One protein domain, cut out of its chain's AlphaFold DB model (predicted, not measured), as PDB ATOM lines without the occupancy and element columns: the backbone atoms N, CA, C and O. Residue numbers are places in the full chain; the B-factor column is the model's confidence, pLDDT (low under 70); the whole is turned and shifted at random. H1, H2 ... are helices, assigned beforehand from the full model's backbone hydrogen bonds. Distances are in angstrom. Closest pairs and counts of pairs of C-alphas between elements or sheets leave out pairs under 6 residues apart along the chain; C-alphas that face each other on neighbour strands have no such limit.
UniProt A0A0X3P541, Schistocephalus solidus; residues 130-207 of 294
ATOM      1  N   VAL A 130       3.003 -14.944 -34.056       77.19
ATOM      2  CA  VAL A 130       3.101 -13.556 -33.550       77.19
ATOM      3  C   VAL A 130       3.523 -13.510 -32.073       77.19
ATOM      4  O   VAL A 130       4.357 -12.695 -31.700       77.19
ATOM      5  N   PHE A 131       3.033 -14.443 -31.250       74.06
ATOM      6  CA  PHE A 131       3.423 -14.583 -29.841       74.06
ATOM      7  C   PHE A 131       4.896 -14.957 -29.619       74.06
ATOM      8  O   PHE A 131       5.516 -14.502 -28.663       74.06
ATOM      9  N   GLN A 132       5.467 -15.796 -30.482       77.50
ATOM     10  CA  GLN A 132       6.883 -16.152 -30.406       77.50
ATOM     11  C   GLN A 132       7.748 -14.972 -30.841       77.50
ATOM     12  O   GLN A 132       8.764 -14.695 -30.210       77.50
ATOM     13  N   LEU A 133       7.316 -14.231 -31.864       80.69
ATOM     14  CA  LEU A 133       8.026 -13.051 -32.346       80.69
ATOM     15  C   LEU A 133       8.027 -11.933 -31.293       80.69
ATOM     16  O   LEU A 133       9.080 -11.353 -31.020       80.69
ATOM     17  N   THR A 134       6.893 -11.677 -30.631       80.56
ATOM     18  CA  THR A 134       6.839 -10.707 -29.526       80.56
ATOM     19  C   THR A 134       7.688 -11.149 -28.338       80.56
ATOM     20  O   THR A 134       8.424 -10.330 -27.793       80.56
ATOM     21  N   PHE A 135       7.668 -12.434 -27.973       82.06
ATOM     22  CA  PHE A 135       8.507 -12.961 -26.896       82.06
ATOM     23  C   PHE A 135      10.004 -12.801 -27.194       82.06
ATOM     24  O   PHE A 135      10.739 -12.267 -26.366       82.06
ATOM     25  N   VAL A 136      10.451 -13.193 -28.391       83.75
ATOM     26  CA  VAL A 136      11.852 -13.031 -28.816       83.75
ATOM     27  C   VAL A 136      12.248 -11.559 -28.818       83.75
ATOM     28  O   VAL A 136      13.305 -11.215 -28.303       83.75
ATOM     29  N   THR A 137      11.379 -10.678 -29.315       83.19
ATOM     30  CA  THR A 137      11.626  -9.230 -29.325       83.19
ATOM     31  C   THR A 137      11.827  -8.697 -27.905       83.19
ATOM     32  O   THR A 137      12.813  -8.014 -27.644       83.19
ATOM     33  N   VAL A 138      10.957  -9.063 -26.958       84.88
ATOM     34  CA  VAL A 138      11.089  -8.664 -25.546       84.88
ATOM     35  C   VAL A 138      12.394  -9.180 -24.935       84.88
ATOM     36  O   VAL A 138      13.076  -8.430 -24.242       84.88
ATOM     37  N   VAL A 139      12.774 -10.430 -25.217       85.31
ATOM     38  CA  VAL A 139      14.033 -11.011 -24.724       85.31
ATOM     39  C   VAL A 139      15.249 -10.286 -25.300       85.31
ATOM     40  O   VAL A 139      16.187  -9.998 -24.561       85.31
ATOM     41  N   VAL A 140      15.229  -9.952 -26.592       85.88
ATOM     42  CA  VAL A 140      16.315  -9.217 -27.255       85.88
ATOM     43  C   VAL A 140      16.448  -7.808 -26.684       85.88
ATOM     44  O   VAL A 140      17.553  -7.414 -26.323       85.88
ATOM     45  N   PHE A 141      15.345  -7.068 -26.530       87.25
ATOM     46  CA  PHE A 141      15.374  -5.732 -25.923       87.25
ATOM     47  C   PHE A 141      15.857  -5.770 -24.468       87.25
ATOM     48  O   PHE A 141      16.715  -4.977 -24.090       87.25
ATOM     49  N   ALA A 142      15.378  -6.720 -23.661       84.94
ATOM     50  CA  ALA A 142      15.829  -6.872 -22.278       84.94
ATOM     51  C   ALA A 142      17.316  -7.261 -22.188       84.94
ATOM     52  O   ALA A 142      18.048  -6.754 -21.337       84.94
ATOM     53  N   GLY A 143      17.781  -8.139 -23.082       84.62
ATOM     54  CA  GLY A 143      19.196  -8.490 -23.199       84.62
ATOM     55  C   GLY A 143      20.059  -7.295 -23.609       84.62
ATOM     56  O   GLY A 143      21.147  -7.112 -23.067       84.62
ATOM     57  N   TYR A 144      19.555  -6.451 -24.511       87.19
ATOM     58  CA  TYR A 144      20.236  -5.238 -24.957       87.19
ATOM     59  C   TYR A 144      20.380  -4.198 -23.835       87.19
ATOM     60  O   TYR A 144      21.476  -3.690 -23.611       87.19
ATOM     61  N   GLU A 145      19.318  -3.934 -23.071       85.94
ATOM     62  CA  GLU A 145      19.365  -3.049 -21.895       85.94
ATOM     63  C   GLU A 145      20.396  -3.530 -20.860       85.94
ATOM     64  O   GLU A 145      21.234  -2.763 -20.372       85.94
ATOM     65  N   LEU A 146      20.406  -4.837 -20.573       84.38
ATOM     66  CA  LEU A 146      21.398  -5.445 -19.686       84.38
ATOM     67  C   LEU A 146      22.824  -5.279 -20.219       84.38
ATOM     68  O   LEU A 146      23.723  -4.936 -19.448       84.38
ATOM     69  N   TYR A 147      23.025  -5.465 -21.522       86.38
ATOM     70  CA  TYR A 147      24.316  -5.281 -22.175       86.38
ATOM     71  C   TYR A 147      24.830  -3.841 -22.057       86.38
ATOM     72  O   TYR A 147      25.964  -3.628 -21.622       86.38
ATOM     73  N   ILE A 148      23.990  -2.847 -22.352       86.81
ATOM     74  CA  ILE A 148      24.348  -1.430 -22.210       86.81
ATOM     75  C   ILE A 148      24.670  -1.090 -20.751       86.81
ATOM     76  O   ILE A 148      25.652  -0.399 -20.478       86.81
ATOM     77  N   SER A 149      23.910  -1.627 -19.794       84.81
ATOM     78  CA  SER A 149      24.185  -1.410 -18.371       84.81
ATOM     79  C   SER A 149      25.533  -2.000 -17.924       84.81
ATOM     80  O   SER A 149      26.213  -1.413 -17.080       84.81
ATOM     81  N   ALA A 150      25.949  -3.134 -18.498       84.00
ATOM     82  CA  ALA A 150      27.243  -3.755 -18.222       84.00
ATOM     83  C   ALA A 150      28.395  -2.924 -18.807       84.00
ATOM     84  O   ALA A 150      29.367  -2.639 -18.107       84.00
ATOM     85  N   ILE A 151      28.234  -2.442 -20.042       86.38
ATOM     86  CA  ILE A 151      29.170  -1.506 -20.679       86.38
ATOM     87  C   ILE A 151      29.326  -0.240 -19.834       86.38
ATOM     88  O   ILE A 151      30.445   0.172 -19.530       86.38
ATOM     89  N   ALA A 152      28.216   0.361 -19.402       85.19
ATOM     90  CA  ALA A 152      28.241   1.574 -18.590       85.19
ATOM     91  C   ALA A 152      29.005   1.367 -17.273       85.19
ATOM     92  O   ALA A 152      29.787   2.227 -16.866       85.19
ATOM     93  N   LYS A 153      28.841   0.204 -16.627       83.50
ATOM     94  CA  LYS A 153      29.615  -0.151 -15.429       83.50
ATOM     95  C   LYS A 153      31.103  -0.268 -15.729       83.50
ATOM     96  O   LYS A 153      31.897   0.309 -14.991       83.50
ATOM     97  N   GLN A 154      31.477  -0.947 -16.811       81.00
ATOM     98  CA  GLN A 154      32.875  -1.101 -17.209       81.00
ATOM     99  C   GLN A 154      33.526   0.262 -17.485       81.00
ATOM    100  O   GLN A 154      34.573   0.569 -16.913       81.00
ATOM    101  N   HIS A 155      32.854   1.135 -18.240       81.12
ATOM    102  CA  HIS A 155      33.324   2.503 -18.462       81.12
ATOM    103  C   HIS A 155      33.398   3.324 -17.171       81.12
ATOM    104  O   HIS A 155      34.322   4.117 -17.019       81.12
ATOM    105  N   SER A 156      32.481   3.126 -16.217       82.19
ATOM    106  CA  SER A 156      32.528   3.825 -14.923       82.19
ATOM    107  C   SER A 156      33.693   3.385 -14.027       82.19
ATOM    108  O   SER A 156      34.143   4.154 -13.180       82.19
ATOM    109  N   LEU A 157      34.172   2.149 -14.183       77.94
ATOM    110  CA  LEU A 157      35.350   1.648 -13.474       77.94
ATOM    111  C   LEU A 157      36.629   2.152 -14.143       77.94
ATOM    112  O   LEU A 157      37.510   2.668 -13.459       77.94
ATOM    113  N   MET A 158      36.685   2.097 -15.476       73.06
ATOM    114  CA  MET A 158      37.795   2.644 -16.260       73.06
ATOM    115  C   MET A 158      37.948   4.160 -16.069       73.06
ATOM    116  O   MET A 158      39.063   4.660 -16.003       73.06
ATOM    117  N   SER A 159      36.852   4.913 -15.923       74.94
ATOM    118  CA  SER A 159      36.927   6.367 -15.723       74.94
ATOM    119  C   SER A 159      37.448   6.772 -14.343       74.94
ATOM    120  O   SER A 159      38.016   7.851 -14.197       74.94
ATOM    121  N   LYS A 160      37.294   5.914 -13.327       78.31
ATOM    122  CA  LYS A 160      37.843   6.149 -11.982       78.31
ATOM    123  C   LYS A 160      39.353   5.915 -11.909       78.31
ATOM    124  O   LYS A 160      39.990   6.441 -11.002       78.31
ATOM    125  N   GLN A 161      39.914   5.139 -12.835       68.38
ATOM    126  CA  GLN A 161      41.338   4.807 -12.897       68.38
ATOM    127  C   GLN A 161      41.834   4.937 -14.346       68.38
ATOM    128  O   GLN A 161      41.869   3.946 -15.074       68.38
ATOM    129  N   PRO A 162      42.224   6.154 -14.775       63.00
ATOM    130  CA  PRO A 162      42.662   6.411 -16.150       63.00
ATOM    131  C   PRO A 162      44.001   5.740 -16.506       63.00
ATOM    132  O   PRO A 162      44.348   5.655 -17.681       63.00
ATOM    133  N   SER A 163      44.747   5.255 -15.511       66.31
ATOM    134  CA  SER A 163      46.019   4.552 -15.673       66.31
ATOM    135  C   SER A 163      46.009   3.230 -14.908       66.31
ATOM    136  O   SER A 163      45.493   3.159 -13.791       66.31
ATOM    137  N   ILE A 164      46.615   2.198 -15.503       70.38
ATOM    138  CA  ILE A 164      46.850   0.899 -14.856       70.38
ATOM    139  C   ILE A 164      47.584   1.157 -13.525       70.38
ATOM    140  O   ILE A 164      48.566   1.905 -13.537       70.38
ATOM    141  N   PRO A 165      47.128   0.597 -12.386       71.56
ATOM    142  CA  PRO A 165      47.799   0.780 -11.101       71.56
ATOM    143  C   PRO A 165      49.271   0.376 -11.202       71.56
ATOM    144  O   PRO A 165      49.548  -0.713 -11.702       71.56
ATOM    145  N   GLU A 166      50.202   1.207 -10.709       67.25
ATOM    146  CA  GLU A 166      51.657   0.963 -10.811       67.25
ATOM    147  C   GLU A 166      52.080  -0.422 -10.302       67.25
ATOM    148  O   GLU A 166      53.008  -1.032 -10.826       67.25
ATOM    149  N   GLU A 167      51.349  -0.953  -9.325       70.56
ATOM    150  CA  GLU A 167      51.559  -2.284  -8.757       70.56
ATOM    151  C   GLU A 167      51.341  -3.406  -9.790       70.56
ATOM    152  O   GLU A 167      52.008  -4.435  -9.750       70.56
ATOM    153  N   CYS A 168      50.457  -3.219 -10.765       73.00
ATOM    154  CA  CYS A 168      50.120  -4.247 -11.748       73.00
ATOM    155  C   CYS A 168      50.944  -4.152 -13.043       73.00
ATOM    156  O   CYS A 168      50.749  -4.964 -13.949       73.00
ATOM    157  N   LEU A 169      51.866  -3.185 -13.148       76.25
ATOM    158  CA  LEU A 169      52.791  -3.083 -14.279       76.25
ATOM    159  C   LEU A 169      53.932  -4.111 -14.182       76.25
ATOM    160  O   LEU A 169      54.329  -4.498 -13.082       76.25
ATOM    161  N   PRO A 170      54.507  -4.545 -15.322       75.19
ATOM    162  CA  PRO A 170      55.679  -5.414 -15.326       75.19
ATOM    163  C   PRO A 170      56.864  -4.743 -14.615       75.19
ATOM    164  O   PRO A 170      57.056  -3.533 -14.720       75.19
ATOM    165  N   SER A 171      57.703  -5.541 -13.943       66.12
ATOM    166  CA  SER A 171      58.789  -5.064 -13.062       66.12
ATOM    167  C   SER A 171      59.774  -4.074 -13.712       66.12
ATOM    168  O   SER A 171      60.440  -3.321 -13.007       66.12
ATOM    169  N   SER A 172      59.858  -4.036 -15.046       70.12
ATOM    170  CA  SER A 172      60.683  -3.085 -15.801       70.12
ATOM    171  C   SER A 172      60.139  -1.652 -15.837       70.12
ATOM    172  O   SER A 172      60.906  -0.735 -16.115       70.12
ATOM    173  N   GLN A 173      58.847  -1.448 -15.571       70.69
ATOM    174  CA  GLN A 173      58.175  -0.141 -15.615       70.69
ATOM    175  C   GLN A 173      57.693   0.335 -14.234       70.69
ATOM    176  O   GLN A 173      57.097   1.401 -14.125       70.69
ATOM    177  N   GLN A 174      57.949  -0.443 -13.180       76.94
ATOM    178  CA  GLN A 174      57.548  -0.111 -11.814       76.94
ATOM    179  C   GLN A 174      58.499   0.905 -11.167       76.94
ATOM    180  O   GLN A 174      59.719   0.854 -11.339       76.94
ATOM    181  N   SER A 175      57.937   1.799 -10.354       79.00
ATOM    182  CA  SER A 175      58.700   2.702  -9.494       79.00
ATOM    183  C   SER A 175      59.446   1.921  -8.393       79.00
ATOM    184  O   SER A 175      58.986   0.899  -7.889       79.00
ATOM    185  N   ILE A 176      60.628   2.391  -7.974       75.94
ATOM    186  CA  ILE A 176      61.446   1.695  -6.954       75.94
ATOM    187  C   ILE A 176      60.667   1.517  -5.635       75.94
ATOM    188  O   ILE A 176      60.808   0.501  -4.956       75.94
ATOM    189  N   TYR A 177      59.797   2.475  -5.304       75.75
ATOM    190  CA  TYR A 177      58.932   2.443  -4.124       75.75
ATOM    191  C   TYR A 177      57.895   1.308  -4.171       75.75
ATOM    192  O   TYR A 177      57.745   0.564  -3.200       75.75
ATOM    193  N   THR A 178      57.222   1.117  -5.310       71.38
ATOM    194  CA  THR A 178      56.206   0.061  -5.470       71.38
ATOM    195  C   THR A 178      56.825  -1.335  -5.424       71.38
ATOM    196  O   THR A 178      56.252  -2.239  -4.820       71.38
ATOM    197  N   ARG A 179      58.056  -1.491  -5.925       69.75
ATOM    198  CA  ARG A 179      58.819  -2.748  -5.853       69.75
ATOM    199  C   ARG A 179      59.142  -3.181  -4.417       69.75
ATOM    200  O   ARG A 179      59.101  -4.369  -4.103       69.75
ATOM    201  N   ILE A 180      59.437  -2.223  -3.535       74.50
ATOM    202  CA  ILE A 180      59.687  -2.488  -2.108       74.50
ATOM    203  C   ILE A 180      58.375  -2.843  -1.400       74.50
ATOM    204  O   ILE A 180      58.334  -3.774  -0.597       74.50
ATOM    205  N   MET A 181      57.285  -2.145  -1.727       71.44
ATOM    206  CA  MET A 181      55.992  -2.380  -1.086       71.44
ATOM    207  C   MET A 181      55.361  -3.720  -1.495       71.44
ATOM    208  O   MET A 181      54.761  -4.401  -0.661       71.44
ATOM    209  N   GLN A 182      55.574  -4.162  -2.738       69.44
ATOM    210  CA  GLN A 182      55.184  -5.498  -3.204       69.44
ATOM    211  C   GLN A 182      55.947  -6.628  -2.519       69.44
ATOM    212  O   GLN A 182      55.382  -7.692  -2.283       69.44
ATOM    213  N   PHE A 183      57.210  -6.406  -2.146       70.88
ATOM    214  CA  PHE A 183      57.974  -7.397  -1.387       70.88
ATOM    215  C   PHE A 183      57.369  -7.642   0.009       70.88
ATOM    216  O   PHE A 183      57.421  -8.759   0.521       70.88
ATOM    217  N   PHE A 184      56.749  -6.619   0.604       73.81
ATOM    218  CA  PHE A 184      56.071  -6.718   1.900       73.81
ATOM    219  C   PHE A 184      54.595  -7.141   1.807       73.81
ATOM    220  O   PHE A 184      54.070  -7.734   2.752       73.81
ATOM    221  N   SER A 185      53.913  -6.869   0.693       63.78
ATOM    222  CA  SER A 185      52.485  -7.156   0.524       63.78
ATOM    223  C   SER A 185      52.247  -8.387  -0.349       63.78
ATOM    224  O   SER A 185      52.213  -8.320  -1.571       63.78
ATOM    225  N   ARG A 186      51.962  -9.528   0.284       62.59
ATOM    226  CA  ARG A 186      51.556 -10.763  -0.417       62.59
ATOM    227  C   ARG A 186      50.146 -10.689  -1.032       62.59
ATOM    228  O   ARG A 186      49.728 -11.625  -1.695       62.59
ATOM    229  N   ARG A 187      49.398  -9.605  -0.782       62.56
ATOM    230  CA  ARG A 187      47.994  -9.427  -1.200       62.56
ATOM    231  C   ARG A 187      47.846  -8.723  -2.556       62.56
ATOM    232  O   ARG A 187      46.747  -8.697  -3.097       62.56
ATOM    233  N   SER A 188      48.922  -8.154  -3.105       64.31
ATOM    234  CA  SER A 188      48.865  -7.399  -4.365       64.31
ATOM    235  C   SER A 188      48.668  -8.284  -5.602       64.31
ATOM    236  O   SER A 188      48.104  -7.812  -6.584       64.31
ATOM    237  N   SER A 189      49.082  -9.560  -5.568       66.56
ATOM    238  CA  SER A 189      48.920 -10.480  -6.708       66.56
ATOM    239  C   SER A 189      47.451 -10.734  -7.037       66.56
ATOM    240  O   SER A 189      47.047 -10.596  -8.187       66.56
ATOM    241  N   ASP A 190      46.642 -11.012  -6.013       74.06
ATOM    242  CA  ASP A 190      45.225 -11.346  -6.191       74.06
ATOM    243  C   ASP A 190      44.430 -10.141  -6.720       74.06
ATOM    244  O   ASP A 190      43.519 -10.297  -7.532       74.06
ATOM    245  N   TYR A 191      44.806  -8.925  -6.306       77.56
ATOM    246  CA  TYR A 191      44.174  -7.687  -6.765       77.56
ATOM    247  C   TYR A 191      44.464  -7.395  -8.244       77.56
ATOM    248  O   TYR A 191      43.562  -7.002  -8.982       77.56
ATOM    249  N   CYS A 192      45.704  -7.610  -8.694       77.06
ATOM    250  CA  CYS A 192      46.070  -7.403 -10.093       77.06
ATOM    251  C   CYS A 192      45.410  -8.427 -11.021       77.06
ATOM    252  O   CYS A 192      44.920  -8.051 -12.087       77.06
ATOM    253  N   ASP A 193      45.328  -9.690 -10.599       79.50
ATOM    254  CA  ASP A 193      44.616 -10.726 -11.350       79.50
ATOM    255  C   ASP A 193      43.123 -10.399 -11.476       79.50
ATOM    256  O   ASP A 193      42.546 -10.522 -12.558       79.50
ATOM    257  N   GLU A 194      42.488  -9.926 -10.401       78.31
ATOM    258  CA  GLU A 194      41.083  -9.513 -10.425       78.31
ATOM    259  C   GLU A 194      40.860  -8.266 -11.298       78.31
ATOM    260  O   GLU A 194      39.907  -8.223 -12.080       78.31
ATOM    261  N   TYR A 195      41.774  -7.292 -11.251       77.50
ATOM    262  CA  TYR A 195      41.739  -6.098 -12.097       77.50
ATOM    263  C   TYR A 195      41.850  -6.444 -13.587       77.50
ATOM    264  O   TYR A 195      41.014  -6.020 -14.387       77.50
ATOM    265  N   PHE A 196      42.838  -7.257 -13.977       79.00
ATOM    266  CA  PHE A 196      42.995  -7.670 -15.372       79.00
ATOM    267  C   PHE A 196      41.861  -8.570 -15.836       79.00
ATOM    268  O   PHE A 196      41.438  -8.465 -16.986       79.00
ATOM    269  N   LYS A 197      41.320  -9.409 -14.948       79.56
ATOM    270  CA  LYS A 197      40.124 -10.187 -15.244       79.56
ATOM    271  C   LYS A 197      38.957  -9.266 -15.581       79.56
ATOM    272  O   LYS A 197      38.355  -9.465 -16.623       79.56
ATOM    273  N   LEU A 198      38.693  -8.231 -14.785       71.56
ATOM    274  CA  LEU A 198      37.627  -7.256 -15.055       71.56
ATOM    275  C   LEU A 198      37.877  -6.422 -16.322       71.56
ATOM    276  O   LEU A 198      36.929  -6.079 -17.028       71.56
ATOM    277  N   LEU A 199      39.139  -6.107 -16.628       75.75
ATOM    278  CA  LEU A 199      39.515  -5.347 -17.821       75.75
ATOM    279  C   LEU A 199      39.361  -6.173 -19.110       75.75
ATOM    280  O   LEU A 199      38.872  -5.659 -20.113       75.75
ATOM    281  N   MET A 200      39.775  -7.443 -19.071       73.06
ATOM    282  CA  MET A 200      39.809  -8.359 -20.219       73.06
ATOM    283  C   MET A 200      38.500  -9.134 -20.419       73.06
ATOM    284  O   MET A 200      38.261  -9.662 -21.506       73.06
ATOM    285  N   THR A 201      37.638  -9.253 -19.401       73.44
ATOM    286  CA  THR A 201      36.345  -9.928 -19.566       73.44
ATOM    287  C   THR A 201      35.432  -9.104 -20.456       73.44
ATOM    288  O   THR A 201      34.982  -8.023 -20.081       73.44
ATOM    289  N   HIS A 202      35.109  -9.643 -21.631       68.62
ATOM    290  CA  HIS A 202      34.093  -9.048 -22.485       68.62
ATOM    291  C   HIS A 202      32.728  -9.039 -21.776       68.62
ATOM    292  O   HIS A 202      32.326 -10.074 -21.227       68.62
ATOM    293  N   PRO A 203      31.962  -7.932 -21.863       67.31
ATOM    294  CA  PRO A 203      30.666  -7.777 -21.190       67.31
ATOM    295  C   PRO A 203      29.630  -8.825 -21.628       67.31
ATOM    296  O   PRO A 203      28.683  -9.113 -20.904       67.31
ATOM    297  N   VAL A 204      29.849  -9.467 -22.781       63.62
ATOM    298  CA  VAL A 204      29.036 -10.581 -23.293       63.62
ATOM    299  C   VAL A 204      29.069 -11.800 -22.361       63.62
ATOM    300  O   VAL A 204      28.085 -12.524 -22.263       63.62
ATOM    301  N   THR A 205      30.163 -12.014 -21.620       63.28
ATOM    302  CA  THR A 205      30.286 -13.148 -20.684       63.28
ATOM    303  C   THR A 205      29.418 -13.000 -19.430       63.28
ATOM    304  O   THR A 205      29.127 -13.994 -18.762       63.28
ATOM    305  N   GLU A 206      28.949 -11.784 -19.131       63.81
ATOM    306  CA  GLU A 206      28.034 -11.520 -18.017       63.81
ATOM    307  C   GLU A 206      26.549 -11.643 -18.420       63.81
ATOM    308  O   GLU A 206      25.674 -11.714 -17.548       63.81
ATOM    309  N   LEU A 207      26.245 -11.750 -19.723       68.56
ATOM    310  CA  LEU A 207      24.899 -12.048 -20.222       68.56
ATOM    311  C   LEU A 207      24.577 -13.532 -20.024       68.56
ATOM    312  O   LEU A 207      24.593 -14.341 -20.952       68.56
TER     313      LEU A 207
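This is residues 130 to 207 of the 294 residues of a protein of Schistocephalus solidus (UniProt A0A0X3P541). A long, thin rod of helices: the long helix H1 makes much of the length, a looping link and the short helix H2 make the far end, and H3 and the tiny H4 fold back toward H1, with few contacts between the parts. Residues 130 to 142 of H1 stick out alone. The printed part has 78 residues with four named helices, H1, H2, H3 and H4 in chain order, and no named strand; its class is all helix. It is extended, with a radius of gyration of the C-alphas of 19.3 A and spans of 66 by 21 by 17 A.

H1, residues 130 to 160, begins at C-alpha 130 (3.101, -13.556, -33.550) and is 45.4 A long. H2, residues 176 to 184, measures 13.3 A. H3, residues 188 to 200, measures 18.3 A. H4, residues 203 to 206, ends at C-alpha 206 (28.034, -11.520, -18.017).

H1 touches H4 with residues 147 to 151 alone; the closest C-alphas, of Ala 150 and Pro 203, are 6.1 A apart. H1 and H3 are close but not clearly touching, the closest C-alphas being those of Gln 154 and Leu 199 at 7.9 A; they run opposite ways at a steep tilt of 43 degrees. H2 and H4 are apart. In H2 and H3 every O i to N i+4 pair is within hydrogen-bond range, in H1 26 of 27, and H4 is too short for such a pair.

The C-alphas of Val 130 and Ile 176 are the two farthest apart, at 65.9 A. The printed part has no cut. The link from H1 to H2, 15 residues, is long. The mean pLDDT of the printed part is 75.7, and 18 residues are under 70, among them 185 to 189 and 202 to 207.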